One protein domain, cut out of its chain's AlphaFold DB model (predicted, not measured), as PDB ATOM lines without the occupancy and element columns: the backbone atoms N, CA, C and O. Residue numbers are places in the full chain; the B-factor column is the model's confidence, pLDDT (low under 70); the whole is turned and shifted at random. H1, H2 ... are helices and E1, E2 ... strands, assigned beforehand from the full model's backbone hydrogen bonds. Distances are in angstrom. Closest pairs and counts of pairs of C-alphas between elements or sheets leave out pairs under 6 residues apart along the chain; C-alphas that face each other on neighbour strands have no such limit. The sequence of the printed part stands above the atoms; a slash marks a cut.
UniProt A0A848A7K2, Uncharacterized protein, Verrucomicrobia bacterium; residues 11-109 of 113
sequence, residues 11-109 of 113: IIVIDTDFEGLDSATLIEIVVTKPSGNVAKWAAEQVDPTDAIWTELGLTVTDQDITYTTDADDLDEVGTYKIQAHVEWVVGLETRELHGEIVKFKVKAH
ATOM      1  N   ILE A  11      38.989 -46.953 -17.437       84.44
ATOM      2  CA  ILE A  11      40.219 -47.408 -18.087       84.44
ATOM      3  C   ILE A  11      40.075 -47.161 -19.587       84.44
ATOM      4  O   ILE A  11      39.193 -47.705 -20.257       84.44
ATOM      5  N   ILE A  12      40.934 -46.302 -20.111       86.31
ATOM      6  CA  ILE A  12      41.000 -45.953 -21.523       86.31
ATOM      7  C   ILE A  12      42.144 -46.745 -22.123       86.31
ATOM      8  O   ILE A  12      43.271 -46.602 -21.672       86.31
ATOM      9  N   VAL A  13      41.853 -47.535 -23.155       87.19
ATOM     10  CA  VAL A  13      42.864 -48.247 -23.939       87.19
ATOM     11  C   VAL A  13      42.758 -47.784 -25.389       87.19
ATOM     12  O   VAL A  13      41.673 -47.789 -25.978       87.19
ATOM     13  N   ILE A  14      43.865 -47.330 -25.967       85.19
ATOM     14  CA  ILE A  14      43.911 -46.831 -27.342       85.19
ATOM     15  C   ILE A  14      44.911 -47.665 -28.124       85.19
ATOM     16  O   ILE A  14      46.096 -47.647 -27.813       85.19
ATOM     17  N   ASP A  15      44.413 -48.329 -29.161       86.12
ATOM     18  CA  ASP A  15      45.232 -48.987 -30.174       86.12
ATOM     19  C   ASP A  15      45.855 -47.908 -31.052       86.12
ATOM     20  O   ASP A  15      45.150 -47.184 -31.767       86.12
ATOM     21  N   THR A  16      47.167 -47.735 -30.916       79.88
ATOM     22  CA  THR A  16      47.892 -46.674 -31.615       79.88
ATOM     23  C   THR A  16      48.416 -47.111 -32.978       79.88
ATOM     24  O   THR A  16      48.799 -46.250 -33.766       79.88
ATOM     25  N   ASP A  17      48.437 -48.421 -33.261       79.75
ATOM     26  CA  ASP A  17      49.117 -49.028 -34.420       79.75
ATOM     27  C   ASP A  17      50.619 -48.662 -34.521       79.75
ATOM     28  O   ASP A  17      51.257 -48.830 -35.563       79.75
ATOM     29  N   PHE A  18      51.216 -48.140 -33.441       78.38
ATOM     30  CA  PHE A  18      52.628 -47.775 -33.392       78.38
ATOM     31  C   PHE A  18      53.490 -48.945 -32.927       78.38
ATOM     32  O   PHE A  18      53.222 -49.576 -31.908       78.38
ATOM     33  N   GLU A  19      54.581 -49.202 -33.647       80.56
ATOM     34  CA  GLU A  19      55.655 -50.077 -33.175       80.56
ATOM     35  C   GLU A  19      56.664 -49.284 -32.323       80.56
ATOM     36  O   GLU A  19      56.904 -48.099 -32.562       80.56
ATOM     37  N   GLY A  20      57.296 -49.943 -31.346       83.38
ATOM     38  CA  GLY A  20      58.392 -49.354 -30.565       83.38
ATOM     39  C   GLY A  20      57.965 -48.291 -29.546       83.38
ATOM     40  O   GLY A  20      58.719 -47.345 -29.291       83.38
ATOM     41  N   LEU A  21      56.758 -48.409 -28.979       85.38
ATOM     42  CA  LEU A  21      56.273 -47.538 -27.896       85.38
ATOM     43  C   LEU A  21      57.175 -47.575 -26.651       85.38
ATOM     44  O   LEU A  21      57.299 -46.570 -25.960       85.38
ATOM     45  N   ASP A  22      57.870 -48.687 -26.414       86.44
ATOM     46  CA  ASP A  22      58.850 -48.865 -25.333       86.44
ATOM     47  C   ASP A  22      60.031 -47.880 -25.416       86.44
ATOM     48  O   ASP A  22      60.698 -47.599 -24.419       86.44
ATOM     49  N   SER A  23      60.281 -47.337 -26.610       84.75
ATOM     50  CA  SER A  23      61.309 -46.331 -26.879       84.75
ATOM     51  C   SER A  23      60.777 -44.894 -26.957       84.75
ATOM     52  O   SER A  23      61.555 -43.964 -27.196       84.75
ATOM     53  N   ALA A  24      59.468 -44.693 -26.778       84.94
ATOM     54  CA  ALA A  24      58.867 -43.367 -26.794       84.94
ATOM     55  C   ALA A  24      59.362 -42.534 -25.605       84.94
ATOM     56  O   ALA A  24      59.552 -43.016 -24.489       84.94
ATOM     57  N   THR A  25      59.571 -41.244 -25.847       87.69
ATOM     58  CA  THR A  25      59.962 -40.282 -24.811       87.69
ATOM     59  C   THR A  25      58.775 -39.572 -24.189       87.69
ATOM     60  O   THR A  25      58.895 -39.042 -23.085       87.69
ATOM     61  N   LEU A  26      57.642 -39.557 -24.890       89.19
ATOM     62  CA  LEU A  26      56.369 -39.070 -24.384       89.19
ATOM     63  C   LEU A  26      55.262 -39.989 -24.886       89.19
ATOM     64  O   LEU A  26      55.192 -40.272 -26.080       89.19
ATOM     65  N   ILE A  27      54.388 -40.404 -23.977       90.81
ATOM     66  CA  ILE A  27      53.117 -41.048 -24.285       90.81
ATOM     67  C   ILE A  27      52.064 -40.298 -23.472       90.81
ATOM     68  O   ILE A  27      52.089 -40.292 -22.243       90.81
ATOM     69  N   GLU A  28      51.158 -39.605 -24.149       93.88
ATOM     70  CA  GLU A  28      50.070 -38.890 -23.496       93.88
ATOM     71  C   GLU A  28      48.769 -39.015 -24.285       93.88
ATOM     72  O   GLU A  28      48.735 -39.315 -25.479       93.88
ATOM     73  N   ILE A  29      47.670 -38.758 -23.594       89.88
ATOM     74  CA  ILE A  29      46.350 -38.632 -24.175       89.88
ATOM     75  C   ILE A  29      45.943 -37.164 -24.058       89.88
ATOM     76  O   ILE A  29      45.781 -36.621 -22.965       89.88
ATOM     77  N   VAL A  30      45.782 -36.507 -25.202       89.56
ATOM     78  CA  VAL A  30      45.267 -35.143 -25.299       89.56
ATOM     79  C   VAL A  30      43.748 -35.199 -25.274       89.56
ATOM     80  O   VAL A  30      43.118 -35.867 -26.099       89.56
ATOM     81  N   VAL A  31      43.154 -34.469 -24.337       89.81
ATOM     82  CA  VAL A  31      41.718 -34.506 -24.086       89.81
ATOM     83  C   VAL A  31      41.121 -33.125 -24.213       89.81
ATOM     84  O   VAL A  31      41.530 -32.200 -23.525       89.81
ATOM     85  N   THR A  32      40.114 -32.980 -25.067       88.06
ATOM     86  CA  THR A  32      39.264 -31.786 -25.086       88.06
ATOM     87  C   THR A  32      38.020 -32.055 -24.248       88.06
ATOM     88  O   THR A  32      37.205 -32.905 -24.617       88.06
ATOM     89  N   LYS A  33      37.883 -31.326 -23.138       88.81
ATOM     90  CA  LYS A  33      36.720 -31.357 -22.245       88.81
ATOM     91  C   LYS A  33      35.469 -30.777 -22.933       88.81
ATOM     92  O   LYS A  33      35.612 -30.023 -23.904       88.81
ATOM     93  N   PRO A  34      34.252 -31.062 -22.436       86.38
ATOM     94  CA  PRO A  34      33.007 -30.473 -22.940       86.38
ATOM     95  C   PRO A  34      33.030 -28.939 -23.034       86.38
ATOM     96  O   PRO A  34      32.506 -28.369 -23.992       86.38
ATOM     97  N   SER A  35      33.682 -28.270 -22.081       90.94
ATOM     98  CA  SER A  35      33.902 -26.818 -22.058       90.94
ATOM     99  C   SER A  35      34.803 -26.293 -23.182       90.94
ATOM    100  O   SER A  35      34.829 -25.089 -23.440       90.94
ATOM    101  N   GLY A  36      35.547 -27.173 -23.856       88.81
ATOM    102  CA  GLY A  36      36.588 -26.835 -24.826       88.81
ATOM    103  C   GLY A  36      37.985 -26.701 -24.214       88.81
ATOM    104  O   GLY A  36      38.948 -26.525 -24.961       88.81
ATOM    105  N   ASN A  37      38.121 -26.806 -22.888       93.94
ATOM    106  CA  ASN A  37      39.425 -26.848 -22.229       93.94
ATOM    107  C   ASN A  37      40.207 -28.092 -22.658       93.94
ATOM    108  O   ASN A  37      39.634 -29.168 -22.822       93.94
ATOM    109  N   VAL A  38      41.523 -27.951 -22.816       92.69
ATOM    110  CA  VAL A  38      42.405 -29.060 -23.191       92.69
ATOM    111  C   VAL A  38      43.200 -29.514 -21.972       92.69
ATOM    112  O   VAL A  38      43.875 -28.704 -21.337       92.69
ATOM    113  N   ALA A  39      43.126 -30.805 -21.668       93.06
ATOM    114  CA  ALA A  39      43.939 -31.496 -20.679       93.06
ATOM    115  C   ALA A  39      44.890 -32.484 -21.372       93.06
ATOM    116  O   ALA A  39      44.682 -32.871 -22.525       93.06
ATOM    117  N   LYS A  40      45.948 -32.872 -20.662       94.06
ATOM    118  CA  LYS A  40      46.919 -33.876 -21.095       94.06
ATOM    119  C   LYS A  40      47.052 -34.910 -19.989       94.06
ATOM    120  O   LYS A  40      47.404 -34.550 -18.867       94.06
ATOM    121  N   TRP A  41      46.763 -36.160 -20.311       93.88
ATOM    122  CA  TRP A  41      46.872 -37.290 -19.397       93.88
ATOM    123  C   TRP A  41      48.120 -38.092 -19.737       93.88
ATOM    124  O   TRP A  41      48.266 -38.541 -20.871       93.88
ATOM    125  N   ALA A  42      49.029 -38.256 -18.778       95.00
ATOM    126  CA  ALA A  42      50.213 -39.093 -18.957       95.00
ATOM    127  C   ALA A  42      49.778 -40.559 -19.055       95.00
ATOM    128  O   ALA A  42      49.281 -41.113 -18.078       95.00
ATOM    129  N   ALA A  43      49.938 -41.158 -20.233       92.94
ATOM    130  CA  ALA A  43      49.527 -42.525 -20.517       92.94
ATOM    131  C   ALA A  43      50.747 -43.445 -20.597       92.94
ATOM    132  O   ALA A  43      51.881 -42.992 -20.749       92.94
ATOM    133  N   GLU A  44      50.508 -44.745 -20.495       94.25
ATOM    134  CA  GLU A  44      51.563 -45.759 -20.473       94.25
ATOM    135  C   GLU A  44      51.340 -46.777 -21.591       94.25
ATOM    136  O   GLU A  44      50.202 -47.037 -21.980       94.25
ATOM    137  N   GLN A  45      52.418 -47.365 -22.116       93.94
ATOM    138  CA  GLN A  45      52.307 -48.538 -22.983       93.94
ATOM    139  C   GLN A  45      51.679 -49.686 -22.186       93.94
ATOM    140  O   GLN A  45      52.046 -49.930 -21.036       93.94
ATOM    141  N   VAL A  46      50.742 -50.401 -22.798       91.62
ATOM    142  CA  VAL A  46      50.149 -51.584 -22.183       91.62
ATOM    143  C   VAL A  46      51.187 -52.705 -22.068       91.62
ATOM    144  O   VAL A  46      51.849 -53.049 -23.045       91.62
ATOM    145  N   ASP A  47      51.277 -53.330 -20.890       92.94
ATOM    146  CA  ASP A  47      51.884 -54.655 -20.736       92.94
ATOM    147  C   ASP A  47      50.824 -55.727 -21.052       92.94
ATOM    148  O   ASP A  47      49.922 -55.951 -20.235       92.94
ATOM    149  N   PRO A  48      50.891 -56.415 -22.209       90.50
ATOM    150  CA  PRO A  48      49.888 -57.407 -22.592       90.50
ATOM    151  C   PRO A  48      49.926 -58.677 -21.730       90.50
ATOM    152  O   PRO A  48      49.055 -59.535 -21.872       90.50
ATOM    153  N   THR A  49      50.932 -58.829 -20.861       93.38
ATOM    154  CA  THR A  49      51.056 -59.967 -19.943       93.38
ATOM    155  C   THR A  49      50.343 -59.752 -18.609       93.38
ATOM    156  O   THR A  49      50.169 -60.721 -17.865       93.38
ATOM    157  N   ASP A  50      49.891 -58.528 -18.316       90.31
ATOM    158  CA  ASP A  50      49.141 -58.235 -17.096       90.31
ATOM    159  C   ASP A  50      47.794 -58.985 -17.085       90.31
ATOM    160  O   ASP A  50      47.013 -58.971 -18.045       90.31
ATOM    161  N   ALA A  51      47.516 -59.663 -15.970       88.56
ATOM    162  CA  ALA A  51      46.305 -60.450 -15.777       88.56
ATOM    163  C   ALA A  51      45.034 -59.588 -15.803       88.56
ATOM    164  O   ALA A  51      43.977 -60.092 -16.202       88.56
ATOM    165  N   ILE A  52      45.139 -58.295 -15.460       84.00
ATOM    166  CA  ILE A  52      44.002 -57.371 -15.424       84.00
ATOM    167  C   ILE A  52      43.264 -57.327 -16.766       84.00
ATOM    168  O   ILE A  52      42.037 -57.307 -16.799       84.00
ATOM    169  N   TRP A  53      43.968 -57.415 -17.898       84.44
ATOM    170  CA  TRP A  53      43.336 -57.360 -19.221       84.44
ATOM    171  C   TRP A  53      42.446 -58.568 -19.491       84.44
ATOM    172  O   TRP A  53      41.366 -58.430 -20.070       84.44
ATOM    173  N   THR A  54      42.858 -59.746 -19.019       81.75
ATOM    174  CA  THR A  54      42.059 -60.970 -19.135       81.75
ATOM    175  C   THR A  54      40.846 -60.920 -18.212       81.75
ATOM    176  O   THR A  54      39.748 -61.271 -18.642       81.75
ATOM    177  N   GLU A  55      41.012 -60.439 -16.976       82.25
ATOM    178  CA  GLU A  55      39.912 -60.241 -16.018       82.25
ATOM    179  C   GLU A  55      38.876 -59.246 -16.551       82.25
ATOM    180  O   GLU A  55      37.669 -59.488 -16.500       82.25
ATOM    181  N   LEU A  56      39.353 -58.171 -17.179       78.00
ATOM    182  CA  LEU A  56      38.531 -57.195 -17.880       78.00
ATOM    183  C   LEU A  56      37.983 -57.720 -19.209       78.00
ATOM    184  O   LEU A  56      37.197 -57.015 -19.834       78.00
ATOM    185  N   GLY A  57      38.353 -58.913 -19.687       79.94
ATOM    186  CA  GLY A  57      37.924 -59.455 -20.979       79.94
ATOM    187  C   GLY A  57      38.292 -58.556 -22.166       79.94
ATOM    188  O   GLY A  57      37.474 -58.359 -23.069       79.94
ATOM    189  N   LEU A  58      39.476 -57.945 -22.119       79.88
ATOM    190  CA  LEU A  58      40.054 -57.103 -23.159       79.88
ATOM    191  C   LEU A  58      41.193 -57.842 -23.859       79.88
ATOM    192  O   LEU A  58      41.999 -58.523 -23.234       79.88
ATOM    193  N   THR A  59      41.266 -57.686 -25.177       86.62
ATOM    194  CA  THR A  59      42.435 -58.102 -25.954       86.62
ATOM    195  C   THR A  59      43.261 -56.869 -26.263       86.62
ATOM    196  O   THR A  59      42.793 -55.992 -27.006       86.62
ATOM    197  N   VAL A  60      44.462 -56.851 -25.696       87.38
ATOM    198  CA  VAL A  60      45.440 -55.776 -25.827       87.38
ATOM    199  C   VAL A  60      46.739 -56.272 -26.468       87.38
ATOM    200  O   VAL A  60      47.006 -57.477 -26.469       87.38
ATOM    201  N   THR A  61      47.527 -55.356 -27.016       90.44
ATOM    202  CA  THR A  61      48.864 -55.593 -27.574       90.44
ATOM    203  C   THR A  61      49.868 -54.592 -27.002       90.44
ATOM    204  O   THR A  61      49.505 -53.636 -26.323       90.44
ATOM    205  N   ASP A  62      51.147 -54.795 -27.302       91.25
ATOM    206  CA  ASP A  62      52.225 -53.842 -27.019       91.25
ATOM    207  C   ASP A  62      52.152 -52.557 -27.873       91.25
ATOM    208  O   ASP A  62      52.977 -51.663 -27.698       91.25
ATOM    209  N   GLN A  63      51.167 -52.440 -28.769       88.50
ATOM    210  CA  GLN A  63      50.859 -51.233 -29.550       88.50
ATOM    211  C   GLN A  63      49.727 -50.400 -28.920       88.50
ATOM    212  O   GLN A  63      49.387 -49.322 -29.418       88.50
ATOM    213  N   ASP A  64      49.123 -50.891 -27.837       89.06
ATOM    214  CA  ASP A  64      48.108 -50.160 -27.093       89.06
ATOM    215  C   ASP A  64      48.757 -49.242 -26.041       89.06
ATOM    216  O   ASP A  64      49.760 -49.587 -25.409       89.06
ATOM    217  N   ILE A  65      48.134 -48.089 -25.797       91.06
ATOM    218  CA  ILE A  65      48.413 -47.240 -24.631       91.06
ATOM    219  C   ILE A  65      47.212 -47.233 -23.692       91.06
ATOM    220  O   ILE A  65      46.068 -47.354 -24.138       91.06
ATOM    221  N   THR A  66      47.459 -47.061 -22.398       91.88
ATOM    222  CA  THR A  66      46.424 -47.055 -21.366       91.88
ATOM    223  C   THR A  66      46.522 -45.855 -20.433       91.88
ATOM    224  O   THR A  66      47.606 -45.353 -20.137       91.88
ATOM    225  N   TYR A  67      45.365 -45.411 -19.951       91.31
ATOM    226  CA  TYR A  67      45.234 -44.449 -18.864       91.31
ATOM    227  C   TYR A  67      43.999 -44.779 -18.025       91.31
ATOM    228  O   TYR A  67      42.929 -45.043 -18.574       91.31
ATOM    229  N   THR A  68      44.134 -44.750 -16.700       88.50
ATOM    230  CA  THR A  68      42.993 -44.886 -15.787       88.50
ATOM    231  C   THR A  68      42.631 -43.510 -15.261       88.50
ATOM    232  O   THR A  68      43.438 -42.900 -14.566       88.50
ATOM    233  N   THR A  69      41.432 -43.034 -15.592       86.94
ATOM    234  CA  THR A  69      40.959 -41.722 -15.149       86.94
ATOM    235  C   THR A  69      40.643 -41.715 -13.657       86.94
ATOM    236  O   THR A  69      40.229 -42.735 -13.096       86.94
ATOM    237  N   ASP A  70      40.728 -40.541 -13.043       84.31
ATOM    238  CA  ASP A  70      40.200 -40.266 -11.710       84.31
ATOM    239  C   ASP A  70      39.003 -39.291 -11.734       84.31
ATOM    240  O   ASP A  70      38.376 -39.055 -12.773       84.31
ATOM    241  N   ALA A  71      38.628 -38.780 -10.557       80.69
ATOM    242  CA  ALA A  71      37.490 -37.878 -10.394       80.69
ATOM    243  C   ALA A  71      37.730 -36.464 -10.958       80.69
ATOM    244  O   ALA A  71      36.756 -35.778 -11.272       80.69
ATOM    245  N   ASP A  72      38.984 -36.029 -11.090       86.69
ATOM    246  CA  ASP A  72      39.348 -34.709 -11.617       86.69
ATOM    247  C   ASP A  72      39.450 -34.720 -13.159       86.69
ATOM    248  O   ASP A  72      39.329 -33.682 -13.823       86.69
ATOM    249  N   ASP A  73      39.620 -35.904 -13.748       87.12
ATOM    250  CA  ASP A  73      39.666 -36.102 -15.197       87.12
ATOM    251  C   ASP A  73      38.292 -35.989 -15.869       87.12
ATOM    252  O   ASP A  73      38.159 -35.386 -16.941       87.12
ATOM    253  N   LEU A  74      37.265 -36.563 -15.233       85.69
ATOM    254  CA  LEU A  74      35.883 -36.637 -15.725       85.69
ATOM    255  C   LEU A  74      34.948 -35.688 -14.951       85.69
ATOM    256  O   LEU A  74      33.822 -36.031 -14.595       85.69
ATOM    257  N   ASP A  75      35.437 -34.478 -14.687       87.19
ATOM    258  CA  ASP A  75      34.815 -33.424 -13.871       87.19
ATOM    259  C   ASP A  75      33.664 -32.645 -14.545       87.19
ATOM    260  O   ASP A  75      32.979 -31.849 -13.897       87.19
ATOM    261  N   GLU A  76      33.426 -32.849 -15.840       84.25
ATOM    262  CA  GLU A  76      32.427 -32.141 -16.636       84.25
ATOM    263  C   GLU A  76      31.429 -33.117 -17.272       84.25
ATOM    264  O   GLU A  76      31.776 -34.143 -17.849       84.25
ATOM    265  N   VAL A  77      30.143 -32.763 -17.251       82.75
ATOM    266  CA  VAL A  77      29.122 -33.549 -17.953       82.75
ATOM    267  C   VAL A  77      29.134 -33.188 -19.437       82.75
ATOM    268  O   VAL A  77      28.834 -32.052 -19.806       82.75
ATOM    269  N   GLY A  78      29.416 -34.160 -20.306       81.00
ATOM    270  CA  GLY A  78      29.305 -33.988 -21.754       81.00
ATOM    271  C   GLY A  78      30.211 -34.916 -22.554       81.00
ATOM    272  O   GLY A  78      30.646 -35.960 -22.078       81.00
ATOM    273  N   THR A  79      30.481 -34.533 -23.802       82.75
ATOM    274  CA  THR A  79      31.353 -35.295 -24.701       82.75
ATOM    275  C   THR A  79      32.796 -34.828 -24.579       82.75
ATOM    276  O   THR A  79      33.106 -33.674 -24.873       82.75
ATOM    277  N   TYR A  80      33.679 -35.758 -24.229       85.44
ATOM    278  CA  TYR A  80      35.123 -35.572 -24.271       85.44
ATOM    279  C   TYR A  80      35.670 -36.051 -25.617       85.44
ATOM    280  O   TYR A  80      35.252 -37.089 -26.135       85.44
ATOM    281  N   LYS A  81      36.618 -35.307 -26.189       85.56
ATOM    282  CA  LYS A  81      37.404 -35.768 -27.344       85.56
ATOM    283  C   LYS A  81      38.761 -36.225 -26.851       85.56
ATOM    284  O   LYS A  81      39.390 -35.494 -26.099       85.56
ATOM    285  N   ILE A  82      39.200 -37.393 -27.292       84.88
ATOM    286  CA  ILE A  82      40.408 -38.057 -26.808       84.88
ATOM    287  C   ILE A  82      41.301 -38.333 -28.018       84.88
ATOM    288  O   ILE A  82      40.816 -38.820 -29.038       84.88
ATOM    289  N   GLN A  83      42.588 -38.016 -27.910       83.50
ATOM    290  CA  GLN A  83      43.587 -38.235 -28.951       83.50
ATOM    291  C   GLN A  83      44.882 -38.755 -28.322       83.50
ATOM    292  O   GLN A  83      45.401 -38.141 -27.396       83.50
ATOM    293  N   ALA A  84      45.423 -39.858 -28.837       84.25
ATOM    294  CA  ALA A  84      46.762 -40.313 -28.476       84.25
ATOM    295  C   ALA A  84      47.827 -39.379 -29.074       84.25
ATOM    296  O   ALA A  84      47.734 -38.983 -30.239       84.25
ATOM    297  N   HIS A  85      48.839 -39.048 -28.280       84.00
ATOM    298  CA  HIS A  85      50.003 -38.274 -28.684       84.00
ATOM    299  C   HIS A  85      51.263 -38.983 -28.183       84.00
ATOM    300  O   HIS A  85      51.445 -39.176 -26.982       84.00
ATOM    301  N   VAL A  86      52.112 -39.404 -29.120       84.50
ATOM    302  CA  VAL A  86      53.340 -40.146 -28.833       84.50
ATOM    303  C   VAL A  86      54.510 -39.443 -29.512       84.50
ATOM    304  O   VAL A  86      54.439 -39.126 -30.699       84.50
ATOM    305  N   GLU A  87      55.584 -39.204 -28.762       84.44
ATOM    306  CA  GLU A  87      56.826 -38.627 -29.277       84.44
ATOM    307  C   GLU A  87      57.994 -39.594 -29.066       84.44
ATOM    308  O   GLU A  87      58.126 -40.210 -28.006       84.44
ATOM    309  N   TRP A  88      58.900 -39.653 -30.042       81.31
ATOM    310  CA  TRP A  88      60.178 -40.358 -29.946       81.31
ATOM    311  C   TRP A  88      61.323 -39.365 -30.121       81.31
ATOM    312  O   TRP A  88      61.333 -38.574 -31.069       81.31
ATOM    313  N   VAL A  89      62.346 -39.438 -29.270       65.25
ATOM    314  CA  VAL A  89      63.603 -38.726 -29.526       65.25
ATOM    315  C   VAL A  89      64.452 -39.565 -30.472       65.25
ATOM    316  O   VAL A  89      65.093 -40.532 -30.065       65.25
ATOM    317  N   VAL A  90      64.526 -39.154 -31.737       52.25
ATOM    318  CA  VAL A  90      65.560 -39.632 -32.662       52.25
ATOM    319  C   VAL A  90      66.464 -38.449 -33.002       52.25
ATOM    320  O   VAL A  90      65.987 -37.372 -33.348       52.25
ATOM    321  N   GLY A  91      67.774 -38.625 -32.816       45.59
ATOM    322  CA  GLY A  91      68.779 -37.558 -32.822       45.59
ATOM    323  C   GLY A  91      68.599 -36.471 -33.895       45.59
ATOM    324  O   GLY A  91      68.513 -36.760 -35.080       45.59
ATOM    325  N   LEU A  92      68.617 -35.214 -33.435       40.50
ATOM    326  CA  LEU A  92      68.793 -33.945 -34.166       40.50
ATOM    327  C   LEU A  92      67.871 -33.604 -35.351       40.50
ATOM    328  O   LEU A  92      67.978 -32.491 -35.857       40.50
ATOM    329  N   GLU A  93      66.912 -34.444 -35.728       44.16
ATOM    330  CA  GLU A  93      65.816 -34.052 -36.619       44.16
ATOM    331  C   GLU A  93      64.498 -34.579 -36.053       44.16
ATOM    332  O   GLU A  93      64.097 -35.713 -36.306       44.16
ATOM    333  N   THR A  94      63.840 -33.742 -35.248       41.88
ATOM    334  CA  THR A  94      62.496 -33.949 -34.695       41.88
ATOM    335  C   THR A  94      61.504 -34.227 -35.823       41.88
ATOM    336  O   THR A  94      60.983 -33.304 -36.452       41.88
ATOM    337  N   ARG A  95      61.266 -35.503 -36.114       41.53
ATOM    338  CA  ARG A  95      60.156 -35.942 -36.956       41.53
ATOM    339  C   ARG A  95      59.013 -36.304 -36.026       41.53
ATOM    340  O   ARG A  95      59.021 -37.376 -35.435       41.53
ATOM    341  N   GLU A  96      58.059 -35.391 -35.884       40.84
ATOM    342  CA  GLU A  96      56.759 -35.730 -35.313       40.84
ATOM    343  C   GLU A  96      56.112 -36.785 -36.222       40.84
ATOM    344  O   GLU A  96      55.867 -36.533 -37.406       40.84
ATOM    345  N   LEU A  97      55.885 -37.988 -35.699       40.28
ATOM    346  CA  LEU A  97      55.074 -38.997 -36.368       40.28
ATOM    347  C   LEU A  97      53.637 -38.804 -35.895       40.28
ATOM    348  O   LEU A  97      53.310 -39.054 -34.741       40.28
ATOM    349  N   HIS A  98      52.780 -38.303 -36.781       37.88
ATOM    350  CA  HIS A  98      51.349 -38.185 -36.515       37.88
ATOM    351  C   HIS A  98      50.694 -39.488 -36.980       37.88
ATOM    352  O   HIS A  98      50.608 -39.736 -38.182       37.88
ATOM    353  N   GLY A  99      50.277 -40.340 -36.045       34.09
ATOM    354  CA  GLY A  99      49.452 -41.508 -36.362       34.09
ATOM    355  C   GLY A  99      47.988 -41.139 -36.532       34.09
ATOM    356  O   GLY A  99      47.461 -40.281 -35.823       34.09
ATOM    357  N   GLU A 100      47.323 -41.804 -37.470       33.88
ATOM    358  CA  GLU A 100      45.871 -41.759 -37.610       33.88
ATOM    359  C   GLU A 100      45.253 -42.832 -36.701       33.88
ATOM    360  O   GLU A 100      45.569 -44.011 -36.830       33.88
ATOM    361  N   ILE A 101      44.368 -42.442 -35.778       37.34
ATOM    362  CA  ILE A 101      43.688 -43.396 -34.889       37.34
ATOM    363  C   ILE A 101      42.579 -44.103 -35.679       37.34
ATOM    364  O   ILE A 101      41.496 -43.550 -35.880       37.34
ATOM    365  N   VAL A 102      42.840 -45.335 -36.125       31.86
ATOM    366  CA  VAL A 102      41.899 -46.111 -36.955       31.86
ATOM    367  C   VAL A 102      40.827 -46.820 -36.109       31.86
ATOM    368  O   VAL A 102      39.725 -47.081 -36.605       31.86
ATOM    369  N   LYS A 103      41.093 -47.126 -34.825       36.88
ATOM    370  CA  LYS A 103      40.151 -47.824 -33.926       36.88
ATOM    371  C   LYS A 103      40.280 -47.364 -32.468       36.88
ATOM    372  O   LYS A 103      41.357 -47.385 -31.898       36.88
ATOM    373  N   PHE A 104      39.151 -47.033 -31.836       39.09
ATOM    374  CA  PHE A 104      39.050 -46.808 -30.388       39.09
ATOM    375  C   PHE A 104      38.438 -48.045 -29.708       39.09
ATOM    376  O   PHE A 104      37.352 -48.479 -30.103       39.09
ATOM    377  N   LYS A 105      39.090 -48.591 -28.671       40.25
ATOM    378  CA  LYS A 105      38.519 -49.620 -27.783       40.25
ATOM    379  C   LYS A 105      38.313 -49.030 -26.393       40.25
ATOM    380  O   LYS A 105      39.196 -49.029 -25.552       40.25
ATOM    381  N   VAL A 106      37.112 -48.546 -26.129       38.91
ATOM    382  CA  VAL A 106      36.787 -47.957 -24.833       38.91
ATOM    383  C   VAL A 106      36.005 -48.962 -23.989       38.91
ATOM    384  O   VAL A 106      34.949 -49.423 -24.426       38.91
ATOM    385  N   LYS A 107      36.484 -49.286 -22.780       40.81
ATOM    386  CA  LYS A 107      35.742 -50.111 -21.815       40.81
ATOM    387  C   LYS A 107      35.678 -49.415 -20.457       40.81
ATOM    388  O   LYS A 107      36.640 -49.408 -19.704       40.81
ATOM    389  N   ALA A 108      34.514 -48.849 -20.149       34.84
ATOM    390  CA  ALA A 108      34.208 -48.371 -18.807       34.84
ATOM    391  C   ALA A 108      34.160 -49.571 -17.849       34.84
ATOM    392  O   ALA A 108      33.471 -50.555 -18.138       34.84
ATOM    393  N   HIS A 109      34.879 -49.500 -16.731       31.31
ATOM    394  CA  HIS A 109      34.738 -50.459 -15.643       31.31
ATOM    395  C   HIS A 109      34.081 -49.746 -14.464       31.31
ATOM    396  O   HIS A 109      34.582 -48.730 -13.995       31.31
TER     397      HIS A 109
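This is residues 11 to 109 of the 113 residues of an uncharacterized protein of Verrucomicrobia bacterium (UniProt A0A848A7K2). With little regular structure, the domain is a small sandwich of two three-stranded antiparallel sheets, E3 E2 E5 and E4 E1 E6, face to face with strands crossed; the short helix H1 lies far out beyond E4 E1 E6. The 99 printed residues, 38 in named elements, run E1 E2 E3 H1 E4 E5 E6, mostly strand. The whole is compact, radius of gyration of the C-alphas 14.1 A, spanning 42 by 35 by 22 A.

E2, residues 26 to 32, forms a hairpin with E3, residues 38 to 42; N 29 and O 41 are 2.8 A apart. E5, residues 81 to 87, is its other neighbour, with N 28 and O 85 at 2.9 A. E1, residues 11 to 15, neighbours E4, residues 64 to 68, with N 12 and O 67 at 2.8 A. E6, residues 104 to 107, has no N and O within hydrogen-bond range of E1. H1, residues 51 to 55, is on neither sheet; its O i to N i+4 pair is within range.

E1 begins at C-alpha 11 (40.219, -47.408, -18.087); E5, 19.7 A long, ends at C-alpha 87 (56.826, -38.627, -29.277).

The printed part has no cut. Links E4 to E5 and E5 to E6 are long. Residues 89 to 109 are under pLDDT 70.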